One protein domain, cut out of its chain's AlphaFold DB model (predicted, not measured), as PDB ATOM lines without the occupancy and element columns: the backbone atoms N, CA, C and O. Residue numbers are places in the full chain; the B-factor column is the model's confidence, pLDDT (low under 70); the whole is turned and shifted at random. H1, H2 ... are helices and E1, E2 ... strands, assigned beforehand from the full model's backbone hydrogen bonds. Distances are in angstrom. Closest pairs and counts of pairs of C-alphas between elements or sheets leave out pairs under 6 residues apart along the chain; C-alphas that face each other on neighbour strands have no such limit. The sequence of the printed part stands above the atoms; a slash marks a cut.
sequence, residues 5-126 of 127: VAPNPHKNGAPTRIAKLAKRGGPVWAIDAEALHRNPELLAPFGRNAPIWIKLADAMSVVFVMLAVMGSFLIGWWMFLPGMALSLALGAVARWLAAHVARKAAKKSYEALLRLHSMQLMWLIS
ATOM      1  N   VAL A   5     -14.842 -36.870  50.329       80.12
ATOM      2  CA  VAL A   5     -13.995 -37.875  50.973       80.12
ATOM      3  C   VAL A   5     -13.933 -37.531  52.452       80.12
ATOM      4  O   VAL A   5     -13.696 -36.375  52.801       80.12
ATOM      5  N   ALA A   6     -14.197 -38.509  53.311       80.00
ATOM      6  CA  ALA A   6     -14.055 -38.355  54.752       80.00
ATOM      7  C   ALA A   6     -13.449 -39.623  55.362       80.00
ATOM      8  O   ALA A   6     -13.646 -40.710  54.811       80.00
ATOM      9  N   PRO A   7     -12.725 -39.502  56.485       79.94
ATOM     10  CA  PRO A   7     -12.237 -40.664  57.212       79.94
ATOM     11  C   PRO A   7     -13.422 -41.447  57.787       79.94
ATOM     12  O   PRO A   7     -14.299 -40.870  58.437       79.94
ATOM     13  N   ASN A   8     -13.454 -42.758  57.535       81.06
ATOM     14  CA  ASN A   8     -14.477 -43.643  58.077       81.06
ATOM     15  C   ASN A   8     -14.015 -44.212  59.438       81.06
ATOM     16  O   ASN A   8     -13.076 -45.017  59.465       81.06
ATOM     17  N   PRO A   9     -14.672 -43.862  60.562       81.19
ATOM     18  CA  PRO A   9     -14.317 -44.381  61.885       81.19
ATOM     19  C   PRO A   9     -14.488 -45.904  61.993       81.19
ATOM     20  O   PRO A   9     -13.773 -46.549  62.750       81.19
ATOM     21  N   HIS A  10     -15.363 -46.501  61.182       80.94
ATOM     22  CA  HIS A  10     -15.600 -47.947  61.127       80.94
ATOM     23  C   HIS A  10     -14.570 -48.707  60.278       80.94
ATOM     24  O   HIS A  10     -14.597 -49.933  60.216       80.94
ATOM     25  N   LYS A  11     -13.649 -47.998  59.611       80.19
ATOM     26  CA  LYS A  11     -12.539 -48.581  58.838       80.19
ATOM     27  C   LYS A  11     -11.191 -48.010  59.275       80.19
ATOM     28  O   LYS A  11     -10.374 -47.655  58.429       80.19
ATOM     29  N   ASN A  12     -10.970 -47.873  60.583       80.25
ATOM     30  CA  ASN A  12      -9.722 -47.345  61.154       80.25
ATOM     31  C   ASN A  12      -9.304 -45.977  60.570       80.25
ATOM     32  O   ASN A  12      -8.119 -45.696  60.415       80.25
ATOM     33  N   GLY A  13     -10.270 -45.134  60.191       79.31
ATOM     34  CA  GLY A  13     -10.013 -43.819  59.599       79.31
ATOM     35  C   GLY A  13      -9.698 -43.827  58.100       79.31
ATOM     36  O   GLY A  13      -9.353 -42.777  57.562       79.31
ATOM     37  N   ALA A  14      -9.838 -44.961  57.402       81.88
ATOM     38  CA  ALA A  14      -9.602 -45.026  55.960       81.88
ATOM     39  C   ALA A  14     -10.492 -44.017  55.199       81.88
ATOM     40  O   ALA A  14     -11.686 -43.907  55.504       81.88
ATOM     41  N   PRO A  15      -9.947 -43.291  54.206       79.56
ATOM     42  CA  PRO A  15     -10.720 -42.331  53.430       79.56
ATOM     43  C   PRO A  15     -11.750 -43.066  52.569       79.56
ATOM     44  O   PRO A  15     -11.389 -43.905  51.743       79.56
ATOM     45  N   THR A  16     -13.031 -42.740  52.734       80.44
ATOM     46  CA  THR A  16     -14.108 -43.286  51.897       80.44
ATOM     47  C   THR A  16     -14.938 -42.184  51.262       80.44
ATOM     48  O   THR A  16     -15.010 -41.048  51.745       80.44
ATOM     49  N   ARG A  17     -15.564 -42.514  50.127       81.31
ATOM     50  CA  ARG A  17     -16.486 -41.601  49.449       81.31
ATOM     51  C   ARG A  17     -17.826 -41.582  50.174       81.31
ATOM     52  O   ARG A  17     -18.532 -42.585  50.224       81.31
ATOM     53  N   ILE A  18     -18.195 -40.410  50.674       81.94
ATOM     54  CA  ILE A  18     -19.385 -40.203  51.484       81.94
ATOM     55  C   ILE A  18     -20.392 -39.247  50.849       81.94
ATOM     56  O   ILE A  18     -20.054 -38.281  50.156       81.94
ATOM     57  N   ALA A  19     -21.663 -39.475  51.161       81.12
ATOM     58  CA  ALA A  19     -22.727 -38.514  50.932       81.12
ATOM     59  C   ALA A  19     -23.044 -37.768  52.230       81.12
ATOM     60  O   ALA A  19     -23.430 -38.379  53.223       81.12
ATOM     61  N   LYS A  20     -22.906 -36.436  52.220       79.25
ATOM     62  CA  LYS A  20     -23.285 -35.593  53.360       79.25
ATOM     63  C   LYS A  20     -24.808 -35.436  53.422       79.25
ATOM     64  O   LYS A  20     -25.441 -34.977  52.461       79.25
ATOM     65  N   LEU A  21     -25.394 -35.774  54.563       75.88
ATOM     66  CA  LEU A  21     -26.791 -35.539  54.903       75.88
ATOM     67  C   LEU A  21     -26.852 -34.507  56.034       75.88
ATOM     68  O   LEU A  21     -26.626 -34.827  57.193       75.88
ATOM     69  N   ALA A  22     -27.191 -33.267  55.691       73.81
ATOM     70  CA  ALA A  22     -27.567 -32.252  56.670       73.81
ATOM     71  C   ALA A  22     -29.098 -32.190  56.767       73.81
ATOM     72  O   ALA A  22     -29.783 -32.049  55.743       73.81
ATOM     73  N   LYS A  23     -29.641 -32.296  57.982       63.88
ATOM     74  CA  LYS A  23     -31.032 -31.915  58.271       63.88
ATOM     75  C   LYS A  23     -31.027 -30.420  58.614       63.88
ATOM     76  O   LYS A  23     -30.067 -29.939  59.205       63.88
ATOM     77  N   ARG A  24     -32.040 -29.657  58.186       57.09
ATOM     78  CA  ARG A  24     -32.078 -28.189  58.353       57.09
ATOM     79  C   ARG A  24     -31.925 -27.845  59.849       57.09
ATOM     80  O   ARG A  24     -32.788 -28.233  60.625       57.09
ATOM     81  N   GLY A  25     -30.817 -27.197  60.228       62.53
ATOM     82  CA  GLY A  25     -30.491 -26.848  61.621       62.53
ATOM     83  C   GLY A  25     -30.006 -27.998  62.521       62.53
ATOM     84  O   GLY A  25     -29.969 -27.826  63.731       62.53
ATOM     85  N   GLY A  26     -29.670 -29.168  61.963       67.38
ATOM     86  CA  GLY A  26     -29.225 -30.345  62.717       67.38
ATOM     87  C   GLY A  26     -27.814 -30.821  62.349       67.38
ATOM     88  O   GLY A  26     -27.194 -30.270  61.436       67.38
ATOM     89  N   PRO A  27     -27.312 -31.870  63.026       73.50
ATOM     90  CA  PRO A  27     -25.983 -32.412  62.773       73.50
ATOM     91  C   PRO A  27     -25.819 -32.939  61.342       73.50
ATOM     92  O   PRO A  27     -26.776 -33.411  60.712       73.50
ATOM     93  N   VAL A  28     -24.586 -32.864  60.833       78.94
ATOM     94  CA  VAL A  28     -24.214 -33.368  59.508       78.94
ATOM     95  C   VAL A  28     -23.805 -34.831  59.630       78.94
ATOM     96  O   VAL A  28     -22.899 -35.176  60.382       78.94
ATOM     97  N   TRP A  29     -24.457 -35.697  58.861       78.75
ATOM     98  CA  TRP A  29     -24.159 -37.125  58.817       78.75
ATOM     99  C   TRP A  29     -23.400 -37.481  57.540       78.75
ATOM    100  O   TRP A  29     -23.746 -37.016  56.450       78.75
ATOM    101  N   ALA A  30     -22.379 -38.319  57.667       82.25
ATOM    102  CA  ALA A  30     -21.728 -39.000  56.558       82.25
ATOM    103  C   ALA A  30     -22.447 -40.305  56.261       82.25
ATOM    104  O   ALA A  30     -22.726 -41.054  57.187       82.25
ATOM    105  N   ILE A  31     -22.688 -40.609  54.991       81.81
ATOM    106  CA  ILE A  31     -23.150 -41.929  54.548       81.81
ATOM    107  C   ILE A  31     -22.057 -42.535  53.672       81.81
ATOM    108  O   ILE A  31     -21.712 -41.912  52.669       81.81
ATOM    109  N   ASP A  32     -21.548 -43.722  54.006       80.25
ATOM    110  CA  ASP A  32     -20.552 -44.447  53.203       80.25
ATOM    111  C   ASP A  32     -21.176 -44.911  51.880       80.25
ATOM    112  O   ASP A  32     -21.867 -45.930  51.806       80.25
ATOM    113  N   ALA A  33     -20.948 -44.148  50.812       76.94
ATOM    114  CA  ALA A  33     -21.458 -44.475  49.487       76.94
ATOM    115  C   ALA A  33     -20.687 -45.637  48.849       76.94
ATOM    116  O   ALA A  33     -21.186 -46.284  47.930       76.94
ATOM    117  N   GLU A  34     -19.470 -45.900  49.317       74.62
ATOM    118  CA  GLU A  34     -18.585 -46.909  48.755       74.62
ATOM    119  C   GLU A  34     -18.903 -48.300  49.294       74.62
ATOM    120  O   GLU A  34     -19.032 -49.247  48.518       74.62
ATOM    121  N   ALA A  35     -19.126 -48.421  50.603       73.62
ATOM    122  CA  ALA A  35     -19.630 -49.654  51.204       73.62
ATOM    123  C   ALA A  35     -21.013 -50.034  50.647       73.62
ATOM    124  O   ALA A  35     -21.278 -51.209  50.391       73.62
ATOM    125  N   LEU A  36     -21.856 -49.032  50.396       75.19
ATOM    126  CA  LEU A  36     -23.197 -49.212  49.853       75.19
ATOM    127  C   LEU A  36     -23.208 -49.583  48.365       75.19
ATOM    128  O   LEU A  36     -24.075 -50.320  47.910       75.19
ATOM    129  N   HIS A  37     -22.235 -49.085  47.602       74.44
ATOM    130  CA  HIS A  37     -22.023 -49.504  46.222       74.44
ATOM    131  C   HIS A  37     -21.505 -50.947  46.136       74.44
ATOM    132  O   HIS A  37     -21.946 -51.682  45.257       74.44
ATOM    133  N   ARG A  38     -20.617 -51.363  47.055       75.25
ATOM    134  CA  ARG A  38     -20.107 -52.745  47.117       75.25
ATOM    135  C   ARG A  38     -21.164 -53.756  47.558       75.25
ATOM    136  O   ARG A  38     -21.151 -54.873  47.060       75.25
ATOM    137  N   ASN A  39     -22.065 -53.355  48.455       74.81
ATOM    138  CA  ASN A  39     -23.133 -54.207  48.986       74.81
ATOM    139  C   ASN A  39     -24.511 -53.595  48.676       74.81
ATOM    140  O   ASN A  39     -25.198 -53.085  49.572       74.81
ATOM    141  N   PRO A  40     -24.927 -53.584  47.397       68.31
ATOM    142  CA  PRO A  40     -26.161 -52.938  46.966       68.31
ATOM    143  C   PRO A  40     -27.418 -53.617  47.534       68.31
ATOM    144  O   PRO A  40     -28.474 -52.990  47.586       68.31
ATOM    145  N   GLU A  41     -27.343 -54.865  48.005       70.69
ATOM    146  CA  GLU A  41     -28.425 -55.538  48.739       70.69
ATOM    147  C   GLU A  41     -28.824 -54.818  50.035       70.69
ATOM    148  O   GLU A  41     -29.992 -54.870  50.421       70.69
ATOM    149  N   LEU A  42     -27.917 -54.053  50.651       68.56
ATOM    150  CA  LEU A  42     -28.232 -53.228  51.822       68.56
ATOM    151  C   LEU A  42     -29.234 -52.106  51.484       68.56
ATOM    152  O   LEU A  42     -29.885 -51.559  52.375       68.56
ATOM    153  N   LEU A  43     -29.411 -51.794  50.192       67.81
ATOM    154  CA  LEU A  43     -30.420 -50.859  49.689       67.81
ATOM    155  C   LEU A  43     -31.777 -51.492  49.377       67.81
ATOM    156  O   LEU A  43     -32.742 -50.750  49.177       67.81
ATOM    157  N   ALA A  44     -31.893 -52.822  49.364       67.31
ATOM    158  CA  ALA A  44     -33.150 -53.518  49.088       67.31
ATOM    159  C   ALA A  44     -34.343 -53.046  49.956       67.31
ATOM    160  O   ALA A  44     -35.409 -52.805  49.383       67.31
ATOM    161  N   PRO A  45     -34.207 -52.816  51.284       66.12
ATOM    162  CA  PRO A  45     -35.312 -52.302  52.102       66.12
ATOM    163  C   PRO A  45     -35.653 -50.826  51.829       66.12
ATOM    164  O   PRO A  45     -36.705 -50.352  52.253       66.12
ATOM    165  N   PHE A  46     -34.787 -50.089  51.128       67.12
ATOM    166  CA  PHE A  46     -34.959 -48.664  50.819       67.12
ATOM    167  C   PHE A  46     -35.481 -48.413  49.398       67.12
ATOM    168  O   PHE A  46     -36.038 -47.348  49.120       67.12
ATOM    169  N   GLY A  47     -35.347 -49.395  48.504       64.69
ATOM    170  CA  GLY A  47     -35.923 -49.366  47.168       64.69
ATOM    171  C   GLY A  47     -35.752 -50.703  46.456       64.69
ATOM    172  O   GLY A  47     -34.630 -51.133  46.214       64.69
ATOM    173  N   ARG A  48     -36.864 -51.320  46.040       67.75
ATOM    174  CA  ARG A  48     -36.895 -52.664  45.431       67.75
ATOM    175  C   ARG A  48     -35.994 -52.808  44.196       67.75
ATOM    176  O   ARG A  48     -35.400 -53.858  43.995       67.75
ATOM    177  N   ASN A  49     -35.841 -51.735  43.415       72.69
ATOM    178  CA  ASN A  49     -35.059 -51.750  42.173       72.69
ATOM    179  C   ASN A  49     -33.672 -51.102  42.328       72.69
ATOM    180  O   ASN A  49     -32.852 -51.205  41.422       72.69
ATOM    181  N   ALA A  50     -33.386 -50.434  43.452       70.44
ATOM    182  CA  ALA A  50     -32.111 -49.744  43.661       70.44
ATOM    183  C   ALA A  50     -30.881 -50.673  43.557       70.44
ATOM    184  O   ALA A  50     -29.920 -50.276  42.896       70.44
ATOM    185  N   PRO A  51     -30.902 -51.912  44.099       73.88
ATOM    186  CA  PRO A  51     -29.775 -52.827  43.957       73.88
ATOM    187  C   PRO A  51     -29.511 -53.206  42.497       73.88
ATOM    188  O   PRO A  51     -28.362 -53.311  42.074       73.88
ATOM    189  N   ILE A  52     -30.587 -53.385  41.725       76.94
ATOM    190  CA  ILE A  52     -30.542 -53.794  40.319       76.94
ATOM    191  C   ILE A  52     -29.909 -52.686  39.476       76.94
ATOM    192  O   ILE A  52     -28.986 -52.956  38.717       76.94
ATOM    193  N   TRP A  53     -30.343 -51.433  39.653       74.06
ATOM    194  CA  TRP A  53     -29.791 -50.296  38.910       74.06
ATOM    195  C   TRP A  53     -28.304 -50.057  39.195       74.06
ATOM    196  O   TRP A  53     -27.561 -49.729  38.274       74.06
ATOM    197  N   ILE A  54     -27.853 -50.247  40.441       77.25
ATOM    198  CA  ILE A  54     -26.433 -50.091  40.799       77.25
ATOM    199  C   ILE A  54     -25.591 -51.195  40.155       77.25
ATOM    200  O   ILE A  54     -24.571 -50.884  39.545       77.25
ATOM    201  N   LYS A  55     -26.036 -52.459  40.231       79.25
ATOM    202  CA  LYS A  55     -25.352 -53.584  39.567       79.25
ATOM    203  C   LYS A  55     -25.335 -53.428  38.047       79.25
ATOM    204  O   LYS A  55     -24.324 -53.716  37.423       79.25
ATOM    205  N   LEU A  56     -26.428 -52.946  37.454       79.75
ATOM    206  CA  LEU A  56     -26.513 -52.714  36.013       79.75
ATOM    207  C   LEU A  56     -25.549 -51.612  35.559       79.75
ATOM    208  O   LEU A  56     -24.844 -51.795  34.572       79.75
ATOM    209  N   ALA A  57     -25.484 -50.493  36.286       79.81
ATOM    210  CA  ALA A  57     -24.553 -49.408  35.979       79.81
ATOM    211  C   ALA A  57     -23.086 -49.856  36.093       79.81
ATOM    212  O   ALA A  57     -22.259 -49.462  35.270       79.81
ATOM    213  N   ASP A  58     -22.775 -50.705  37.075       79.06
ATOM    214  CA  ASP A  58     -21.440 -51.280  37.249       79.06
ATOM    215  C   ASP A  58     -21.089 -52.269  36.123       79.06
ATOM    216  O   ASP A  58     -20.055 -52.135  35.469       79.06
ATOM    217  N   ALA A  59     -22.001 -53.185  35.788       82.56
ATOM    218  CA  ALA A  59     -21.824 -54.111  34.668       82.56
ATOM    219  C   ALA A  59     -21.641 -53.371  33.331       82.56
ATOM    220  O   ALA A  59     -20.754 -53.702  32.545       82.56
ATOM    221  N   MET A  60     -22.431 -52.320  33.090       81.75
ATOM    222  CA  MET A  60     -22.269 -51.468  31.914       81.75
ATOM    223  C   MET A  60     -20.910 -50.764  31.897       81.75
ATOM    224  O   MET A  60     -20.295 -50.684  30.836       81.75
ATOM    225  N   SER A  61     -20.417 -50.281  33.042       82.19
ATOM    226  CA  SER A  61     -19.089 -49.660  33.133       82.19
ATOM    227  C   SER A  61     -17.998 -50.599  32.608       82.19
ATOM    228  O   SER A  61     -17.170 -50.167  31.802       82.19
ATOM    229  N   VAL A  62     -18.049 -51.884  32.971       84.81
ATOM    230  CA  VAL A  62     -17.113 -52.917  32.492       84.81
ATOM    231  C   VAL A  62     -17.251 -53.152  30.985       84.81
ATOM    232  O   VAL A  62     -16.249 -53.154  30.270       84.81
ATOM    233  N   VAL A  63     -18.483 -53.287  30.483       85.62
ATOM    234  CA  VAL A  63     -18.746 -53.463  29.043       85.62
ATOM    235  C   VAL A  63     -18.168 -52.301  28.234       85.62
ATOM    236  O   VAL A  63     -17.532 -52.523  27.206       85.62
ATOM    237  N   PHE A  64     -18.319 -51.064  28.712       84.75
ATOM    238  CA  PHE A  64     -17.780 -49.891  28.027       84.75
ATOM    239  C   PHE A  64     -16.250 -49.835  28.021       84.75
ATOM    240  O   PHE A  64     -15.693 -49.417  27.010       84.75
ATOM    241  N   VAL A  65     -15.558 -50.302  29.071       87.31
ATOM    242  CA  VAL A  65     -14.089 -50.463  29.010       87.31
ATOM    243  C   VAL A  65     -13.716 -51.461  27.923       87.31
ATOM    244  O   VAL A  65     -12.829 -51.202  27.115       87.31
ATOM    245  N   MET A  66     -14.411 -52.595  27.879       87.19
ATOM    246  CA  MET A  66     -14.123 -53.662  26.925       87.19
ATOM    247  C   MET A  66     -14.336 -53.189  25.478       87.19
ATOM    248  O   MET A  66     -13.477 -53.406  24.624       87.19
ATOM    249  N   LEU A  67     -15.415 -52.439  25.230       86.44
ATOM    250  CA  LEU A  67     -15.671 -51.772  23.952       86.44
ATOM    251  C   LEU A  67     -14.642 -50.681  23.635       86.44
ATOM    252  O   LEU A  67     -14.270 -50.540  22.475       86.44
ATOM    253  N   ALA A  68     -14.157 -49.932  24.629       85.31
ATOM    254  CA  ALA A  68     -13.109 -48.929  24.435       85.31
ATOM    255  C   ALA A  68     -11.801 -49.577  23.964       85.31
ATOM    256  O   ALA A  68     -11.176 -49.103  23.015       85.31
ATOM    257  N   VAL A  69     -11.414 -50.687  24.599       88.12
ATOM    258  CA  VAL A  69     -10.222 -51.459  24.235       88.12
ATOM    259  C   VAL A  69     -10.392 -52.057  22.839       88.12
ATOM    260  O   VAL A  69      -9.554 -51.805  21.977       88.12
ATOM    261  N   MET A  70     -11.497 -52.758  22.565       88.31
ATOM    262  CA  MET A  70     -11.784 -53.300  21.228       88.31
ATOM    263  C   MET A  70     -11.818 -52.209  20.153       88.31
ATOM    264  O   MET A  70     -11.186 -52.356  19.111       88.31
ATOM    265  N   GLY A  71     -12.501 -51.092  20.414       85.56
ATOM    266  CA  GLY A  71     -12.583 -49.952  19.502       85.56
ATOM    267  C   GLY A  71     -11.222 -49.315  19.224       85.56
ATOM    268  O   GLY A  71     -10.974 -48.891  18.094       85.56
ATOM    269  N   SER A  72     -10.317 -49.314  20.208       88.19
ATOM    270  CA  SER A  72      -8.952 -48.811  20.030       88.19
ATOM    271  C   SER A  72      -8.144 -49.625  19.010       88.19
ATOM    272  O   SER A  72      -7.374 -49.037  18.253       88.19
ATOM    273  N   PHE A  73      -8.371 -50.944  18.944       87.12
ATOM    274  CA  PHE A  73      -7.710 -51.846  17.995       87.12
ATOM    275  C   PHE A  73      -8.425 -51.925  16.638       87.12
ATOM    276  O   PHE A  73      -7.763 -52.055  15.614       87.12
ATOM    277  N   LEU A  74      -9.763 -51.866  16.622       88.44
ATOM    278  CA  LEU A  74     -10.580 -52.119  15.424       88.44
ATOM    279  C   LEU A  74     -10.896 -50.863  14.599       88.44
ATOM    280  O   LEU A  74     -11.071 -50.966  13.389       88.44
ATOM    281  N   ILE A  75     -11.022 -49.696  15.238       86.94
ATOM    282  CA  ILE A  75     -11.442 -48.442  14.581       86.94
ATOM    283  C   ILE A  75     -10.299 -47.431  14.614       86.94
ATOM    284  O   ILE A  75      -9.939 -46.845  13.596       86.94
ATOM    285  N   GLY A  76      -9.723 -47.218  15.794       88.25
ATOM    286  CA  GLY A  76      -8.602 -46.309  15.976       88.25
ATOM    287  C   GLY A  76      -8.378 -45.971  17.440       88.25
ATOM    288  O   GLY A  76      -9.323 -45.851  18.219       88.25
ATOM    289  N   TRP A  77      -7.113 -45.763  17.805       86.12
ATOM    290  CA  TRP A  77      -6.675 -45.560  19.190       86.12
ATOM    291  C   TRP A  77      -7.417 -44.425  19.918       86.12
ATOM    292  O   TRP A  77      -7.625 -44.495  21.128       86.12
ATOM    293  N   TRP A  78      -7.882 -43.407  19.187       87.38
ATOM    294  CA  TRP A  78      -8.632 -42.273  19.731       87.38
ATOM    295  C   TRP A  78      -9.988 -42.667  20.344       87.38
ATOM    296  O   TRP A  78     -10.462 -41.963  21.233       87.38
ATOM    297  N   MET A  79     -10.581 -43.806  19.953       84.50
ATOM    298  CA  MET A  79     -11.827 -44.346  20.530       84.50
ATOM    299  C   MET A  79     -11.670 -44.827  21.979       84.50
ATOM    300  O   MET A  79     -12.658 -44.963  22.705       84.50
ATOM    301  N   PHE A  80     -10.431 -45.035  22.429       83.56
ATOM    302  CA  PHE A  80     -10.140 -45.404  23.808       83.56
ATOM    303  C   PHE A  80     -10.567 -44.312  24.801       83.56
ATOM    304  O   PHE A  80     -11.191 -44.614  25.819       83.56
ATOM    305  N   LEU A  81     -10.283 -43.039  24.491       87.38
ATOM    306  CA  LEU A  81     -10.612 -41.902  25.358       87.38
ATOM    307  C   LEU A  81     -12.115 -41.789  25.675       87.38
ATOM    308  O   LEU A  81     -12.463 -41.794  26.857       87.38
ATOM    309  N   PRO A  82     -13.022 -41.690  24.681       85.44
ATOM    310  CA  PRO A  82     -14.448 -41.555  24.953       85.44
ATOM    311  C   PRO A  82     -15.023 -42.806  25.626       85.44
ATOM    312  O   PRO A  82     -15.864 -42.676  26.515       85.44
ATOM    313  N   GLY A  83     -14.545 -44.006  25.279       83.69
ATOM    314  CA  GLY A  83     -14.991 -45.242  25.926       83.69
ATOM    315  C   GLY A  83     -14.587 -45.328  27.405       83.69
ATOM    316  O   GLY A  83     -15.421 -45.642  28.260       83.69
ATOM    317  N   MET A  84     -13.348 -44.948  27.735       85.00
ATOM    318  CA  MET A  84     -12.887 -44.834  29.125       85.00
ATOM    319  C   MET A  84     -13.652 -43.758  29.897       85.00
ATOM    320  O   MET A  84     -14.069 -43.992  31.033       85.00
ATOM    321  N   ALA A  85     -13.881 -42.593  29.287       87.50
ATOM    322  CA  ALA A  85     -14.654 -41.523  29.908       87.50
ATOM    323  C   ALA A  85     -16.081 -41.982  30.244       87.50
ATOM    324  O   ALA A  85     -16.561 -41.738  31.356       87.50
ATOM    325  N   LEU A  86     -16.738 -42.704  29.328       86.44
ATOM    326  CA  LEU A  86     -18.080 -43.230  29.557       86.44
ATOM    327  C   LEU A  86     -18.098 -44.269  30.683       86.44
ATOM    328  O   LEU A  86     -18.955 -44.209  31.565       86.44
ATOM    329  N   SER A  87     -17.123 -45.181  30.696       82.62
ATOM    330  CA  SER A  87     -16.987 -46.181  31.755       82.62
ATOM    331  C   SER A  87     -16.827 -45.542  33.141       82.62
ATOM    332  O   SER A  87     -17.545 -45.903  34.083       82.62
ATOM    333  N   LEU A  88     -15.946 -44.544  33.264       84.00
ATOM    334  CA  LEU A  88     -15.738 -43.809  34.513       84.00
ATOM    335  C   LEU A  88     -16.997 -43.048  34.944       84.00
ATOM    336  O   LEU A  88     -17.328 -43.038  36.135       84.00
ATOM    337  N   ALA A  89     -17.719 -42.449  33.994       84.94
ATOM    338  CA  ALA A  89     -18.980 -41.765  34.261       84.94
ATOM    339  C   ALA A  89     -20.040 -42.733  34.809       84.94
ATOM    340  O   ALA A  89     -20.657 -42.441  35.834       84.94
ATOM    341  N   LEU A  90     -20.194 -43.913  34.205       81.12
ATOM    342  CA  LEU A  90     -21.098 -44.968  34.681       81.12
ATOM    343  C   LEU A  90     -20.752 -45.429  36.104       81.12
ATOM    344  O   LEU A  90     -21.631 -45.472  36.969       81.12
ATOM    345  N   GLY A  91     -19.470 -45.659  36.394       77.12
ATOM    346  CA  GLY A  91     -19.019 -46.001  37.746       77.12
ATOM    347  C   GLY A  91     -19.220 -44.864  38.760       77.12
ATOM    348  O   GLY A  91     -19.438 -45.101  39.952       77.12
ATOM    349  N   ALA A  92     -19.162 -43.600  38.332       78.62
ATOM    350  CA  ALA A  92     -19.503 -42.460  39.184       78.62
ATOM    351  C   ALA A  92     -21.016 -42.382  39.450       78.62
ATOM    352  O   ALA A  92     -21.423 -42.163  40.594       78.62
ATOM    353  N   VAL A  93     -21.841 -42.621  38.426       79.94
ATOM    354  CA  VAL A  93     -23.307 -42.654  38.525       79.94
ATOM    355  C   VAL A  93     -23.774 -43.783  39.444       79.94
ATOM    356  O   VAL A  93     -24.643 -43.543  40.281       79.94
ATOM    357  N   ALA A  94     -23.165 -44.969  39.376       74.94
ATOM    358  CA  ALA A  94     -23.487 -46.093  40.260       74.94
ATOM    359  C   ALA A  94     -23.294 -45.731  41.747       74.94
ATOM    360  O   ALA A  94     -24.200 -45.903  42.569       74.94
ATOM    361  N   ARG A  95     -22.140 -45.139  42.088       76.56
ATOM    362  CA  ARG A  95     -21.845 -44.661  43.451       76.56
ATOM    363  C   ARG A  95     -22.775 -43.519  43.872       76.56
ATOM    364  O   ARG A  95     -23.195 -43.446  45.027       76.56
ATOM    365  N   TRP A  96     -23.119 -42.628  42.942       78.69
ATOM    366  CA  TRP A  96     -24.048 -41.529  43.198       78.69
ATOM    367  C   TRP A  96     -25.477 -42.018  43.460       78.69
ATOM    368  O   TRP A  96     -26.116 -41.533  44.393       78.69
ATOM    369  N   LEU A  97     -25.966 -42.998  42.696       73.62
ATOM    370  CA  LEU A  97     -27.276 -43.620  42.899       73.62
ATOM    371  C   LEU A  97     -27.368 -44.264  44.282       73.62
ATOM    372  O   LEU A  97     -28.341 -44.016  44.995       73.62
ATOM    373  N   ALA A  98     -26.336 -45.007  44.696       73.88
ATOM    374  CA  ALA A  98     -26.274 -45.607  46.027       73.88
ATOM    375  C   ALA A  98     -26.424 -44.541  47.129       73.88
ATOM    376  O   ALA A  98     -27.325 -44.610  47.971       73.88
ATOM    377  N   ALA A  99     -25.605 -43.491  47.052       75.19
ATOM    378  CA  ALA A  99     -25.665 -42.344  47.949       75.19
ATOM    379  C   ALA A  99     -27.028 -41.637  47.949       75.19
ATOM    380  O   ALA A  99     -27.545 -41.267  49.006       75.19
ATOM    381  N   HIS A 100     -27.612 -41.420  46.771       78.19
ATOM    382  CA  HIS A 100     -28.873 -40.704  46.624       78.19
ATOM    383  C   HIS A 100     -30.038 -41.488  47.233       78.19
ATOM    384  O   HIS A 100     -30.849 -40.908  47.960       78.19
ATOM    385  N   VAL A 101     -30.103 -42.799  46.984       74.50
ATOM    386  CA  VAL A 101     -31.138 -43.676  47.547       74.50
ATOM    387  C   VAL A 101     -31.037 -43.709  49.071       74.50
ATOM    388  O   VAL A 101     -32.045 -43.468  49.738       74.50
ATOM    389  N   ALA A 102     -29.836 -43.894  49.631       72.81
ATOM    390  CA  ALA A 102     -29.646 -43.865  51.083       72.81
ATOM    391  C   ALA A 102     -30.015 -42.507  51.692       72.81
ATOM    392  O   ALA A 102     -30.730 -42.446  52.693       72.81
ATOM    393  N   ARG A 103     -29.615 -41.399  51.056       76.25
ATOM    394  CA  ARG A 103     -29.967 -40.049  51.518       76.25
ATOM    395  C   ARG A 103     -31.478 -39.807  51.485       76.25
ATOM    396  O   ARG A 103     -32.027 -39.214  52.415       76.25
ATOM    397  N   LYS A 104     -32.158 -40.249  50.423       77.38
ATOM    398  CA  LYS A 104     -33.614 -40.119  50.265       77.38
ATOM    399  C   LYS A 104     -34.359 -40.954  51.306       77.38
ATOM    400  O   LYS A 104     -35.312 -40.451  51.898       77.38
ATOM    401  N   ALA A 105     -33.901 -42.176  51.570       70.88
ATOM    402  CA  ALA A 105     -34.460 -43.047  52.601       70.88
ATOM    403  C   ALA A 105     -34.268 -42.474  54.014       70.88
ATOM    404  O   ALA A 105     -35.248 -42.338  54.746       70.88
ATOM    405  N   ALA A 106     -33.055 -42.025  54.348       71.56
ATOM    406  CA  ALA A 106     -32.743 -41.401  55.635       71.56
ATOM    407  C   ALA A 106     -33.540 -40.106  55.885       71.56
ATOM    408  O   ALA A 106     -33.857 -39.774  57.023       71.56
ATOM    409  N   LYS A 107     -33.902 -39.367  54.825       73.81
ATOM    410  CA  LYS A 107     -34.772 -38.184  54.938       73.81
ATOM    411  C   LYS A 107     -36.251 -38.549  55.136       73.81
ATOM    412  O   LYS A 107     -36.979 -37.754  55.724       73.81
ATOM    413  N   LYS A 108     -36.697 -39.701  54.620       74.44
ATOM    414  CA  LYS A 108     -38.111 -40.109  54.600       74.44
ATOM    415  C   LYS A 108     -38.538 -40.880  55.853       74.44
ATOM    416  O   LYS A 108     -39.682 -40.725  56.263       74.44
ATOM    417  N   SER A 109     -37.661 -41.691  56.449       68.56
ATOM    418  CA  SER A 109     -37.989 -42.488  57.639       68.56
ATOM    419  C   SER A 109     -36.858 -42.483  58.668       68.56
ATOM    420  O   SER A 109     -35.689 -42.652  58.324       68.56
ATOM    421  N   TYR A 110     -37.219 -42.318  59.943       72.00
ATOM    422  CA  TYR A 110     -36.283 -42.401  61.067       72.00
ATOM    423  C   TYR A 110     -35.743 -43.827  61.257       72.00
ATOM    424  O   TYR A 110     -34.555 -44.004  61.509       72.00
ATOM    425  N   GLU A 111     -36.568 -44.850  61.017       73.00
ATOM    426  CA  GLU A 111     -36.140 -46.256  61.059       73.00
ATOM    427  C   GLU A 111     -35.076 -46.573  60.004       73.00
ATOM    428  O   GLU A 111     -34.150 -47.344  60.247       73.00
ATOM    429  N   ALA A 112     -35.176 -45.946  58.826       67.81
ATOM    430  CA  ALA A 112     -34.181 -46.096  57.773       67.81
ATOM    431  C   ALA A 112     -32.831 -45.494  58.172       67.81
ATOM    432  O   ALA A 112     -31.782 -46.074  57.892       67.81
ATOM    433  N   LEU A 113     -32.869 -44.350  58.856       69.69
ATOM    434  CA  LEU A 113     -31.686 -43.691  59.389       69.69
ATOM    435  C   LEU A 113     -31.036 -44.536  60.494       69.69
ATOM    436  O   LEU A 113     -29.828 -44.756  60.451       69.69
ATOM    437  N   LEU A 114     -31.836 -45.089  61.412       74.00
ATOM    438  CA  LEU A 114     -31.356 -46.019  62.439       74.00
ATOM    439  C   LEU A 114     -30.741 -47.286  61.838       74.00
ATOM    440  O   LEU A 114     -29.687 -47.708  62.300       74.00
ATOM    441  N   ARG A 115     -31.338 -47.862  60.787       74.81
ATOM    442  CA  ARG A 115     -30.764 -49.021  60.079       74.81
ATOM    443  C   ARG A 115     -29.428 -48.704  59.415       74.81
ATOM    444  O   ARG A 115     -28.502 -49.499  59.499       74.81
ATOM    445  N   LEU A 116     -29.311 -47.552  58.757       74.56
ATOM    446  CA  LEU A 116     -28.044 -47.114  58.159       74.56
ATOM    447  C   LEU A 116     -26.958 -46.918  59.226       74.56
ATOM    448  O   LEU A 116     -25.803 -47.278  59.001       74.56
ATOM    449  N   HIS A 117     -27.331 -46.382  60.390       76.56
ATOM    450  CA  HIS A 117     -26.412 -46.214  61.510       76.56
ATOM    451  C   HIS A 117     -26.023 -47.554  62.155       76.56
ATOM    452  O   HIS A 117     -24.841 -47.795  62.385       76.56
ATOM    453  N   SER A 118     -26.977 -48.465  62.374       76.62
ATOM    454  CA  SER A 118     -26.703 -49.784  62.959       76.62
ATOM    455  C   SER A 118     -25.843 -50.669  62.055       76.62
ATOM    456  O   SER A 118     -25.049 -51.464  62.545       76.62
ATOM    457  N   MET A 119     -25.939 -50.486  60.736       74.75
ATOM    458  CA  MET A 119     -25.068 -51.129  59.748       74.75
ATOM    459  C   MET A 119     -23.668 -50.498  59.661       74.75
ATOM    460  O   MET A 119     -22.892 -50.891  58.796       74.75
ATOM    461  N   GLN A 120     -23.335 -49.519  60.517       78.00
ATOM    462  CA  GLN A 120     -22.053 -48.797  60.506       78.00
ATOM    463  C   GLN A 120     -21.755 -48.088  59.170       78.00
ATOM    464  O   GLN A 120     -20.611 -47.801  58.821       78.00
ATOM    465  N   LEU A 121     -22.805 -47.785  58.403       75.88
ATOM    466  CA  LEU A 121     -22.716 -47.083  57.121       75.88
ATOM    467  C   LEU A 121     -22.880 -45.572  57.284       75.88
ATOM    468  O   LEU A 121     -22.794 -44.838  56.299       75.88
ATOM    469  N   MET A 122     -23.160 -45.101  58.501       80.12
ATOM    470  CA  MET A 122     -23.432 -43.700  58.780       80.12
ATOM    471  C   MET A 122     -22.810 -43.255  60.102       80.12
ATOM    472  O   MET A 122     -23.068 -43.863  61.139       80.12
ATOM    473  N   TRP A 123     -22.062 -42.153  60.074       81.69
ATOM    474  CA  TRP A 123     -21.473 -41.528  61.264       81.69
ATOM    475  C   TRP A 123     -21.673 -40.013  61.265       81.69
ATOM    476  O   TRP A 123     -21.959 -39.396  60.235       81.69
ATOM    477  N   LEU A 124     -21.548 -39.415  62.445       81.31
ATOM    478  CA  LEU A 124     -21.629 -37.973  62.628       81.31
ATOM    479  C   LEU A 124     -20.331 -37.321  62.140       81.31
ATOM    480  O   LEU A 124     -19.243 -37.774  62.491       81.31
ATOM    481  N   ILE A 125     -20.436 -36.237  61.377       77.50
ATOM    482  CA  ILE A 125     -19.302 -35.360  61.088       77.50
ATOM    483  C   ILE A 125     -19.513 -34.070  61.870       77.50
ATOM    484  O   ILE A 125     -20.495 -33.359  61.646       77.50
ATOM    485  N   SER A 126     -18.574 -33.765  62.768       65.62
ATOM    486  CA  SER A 126     -18.411 -32.402  63.270       65.62
ATOM    487  C   SER A 126     -17.806 -31.570  62.150       65.62
ATOM    488  O   SER A 126     -16.800 -31.974  61.566       65.62
TER     489      SER A 126
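AT A GLANCE: This is residues 5 to 126 of the 127 residues of an uncharacterized protein of Henriciella algicola (UniProt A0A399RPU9). A small, curled sheet of four strands, E1 to E4, forms a head with the short helices H1, H2 and H5 at one end of a long helical hairpin, H3 and H4. The last part of H4, residues 95 to 107, packs on one face of the sheet. The printed part has 122 residues, in the order E1 E2 E3 H1 H2 H3 H4 H5 E4; the sheet order is E1 E2 E3 E4, all antiparallel, and the class is mixed. The whole is loose, with a radius of gyration of the C-alphas of 17.0 A, and elongated, spanning 54 by 30 by 26 A.

IN THESE COORDINATES: E1 is residues 5 to 8, beginning at C-alpha 5 (-13.995, -37.875, 50.973). E2 is residues 14 to 22, 22.1 A long; E3 is residues 28 to 32, 13.3 A; E4 is residues 122 to 125, ending at C-alpha 125 (-19.302, -35.360, 61.088). H4, residues 77 to 108, measures 47.7 A, and H3, residues 50 to 74, measures 35.6 A, ending at C-alpha 74 (-10.580, -52.119, 15.424). H1 is residues 33 to 38, H2 residues 40 to 43 and H5 residues 110 to 118.

HOW THE PARTS SIT: E1, E2 and E3 form a meander, each strand the antiparallel neighbour of the one before. E2 bends by 67 degrees at residue 17, pairing with E1 over residues 14 to 17 (N 8 and O 14, 2.9 A) and with E3 over residues 18 to 22 (N 21 and O 29, 2.8 A). E3 and E4 have N 30 and O 123 at 2.8 A, within hydrogen-bond range like the other two pairs. H4 and H5 on one face of the sheet make two layers, helices over strands. H4, at a height over the sheet of 9.0 A, runs slantwise to the strands, at 50 degrees to E2 on the local plane; its closest C-alphas to E2 are Ala 99 and Ala 19, 5.7 A. H5 stands up from the sheet over E4. H4 is the hub, touching four helices. H3 touches it opposite ways at a shallow tilt of 7 degrees, closest C-alphas Ser 61 and Ser 87, 4.3 A. Every O i to N i+4 pair is within range in H1, H3 and H5, and 26 of 28 in H4; H2 is too short for one.

THE WHOLE: The C-alphas of Gly 25 and Leu 74, the two farthest apart, are 56.3 A from each other. The printed part has no cut and no long link. Confidence is under 70 at residues 23 to 26, 40, 42 to 48, 109, 112 to 113 and 126.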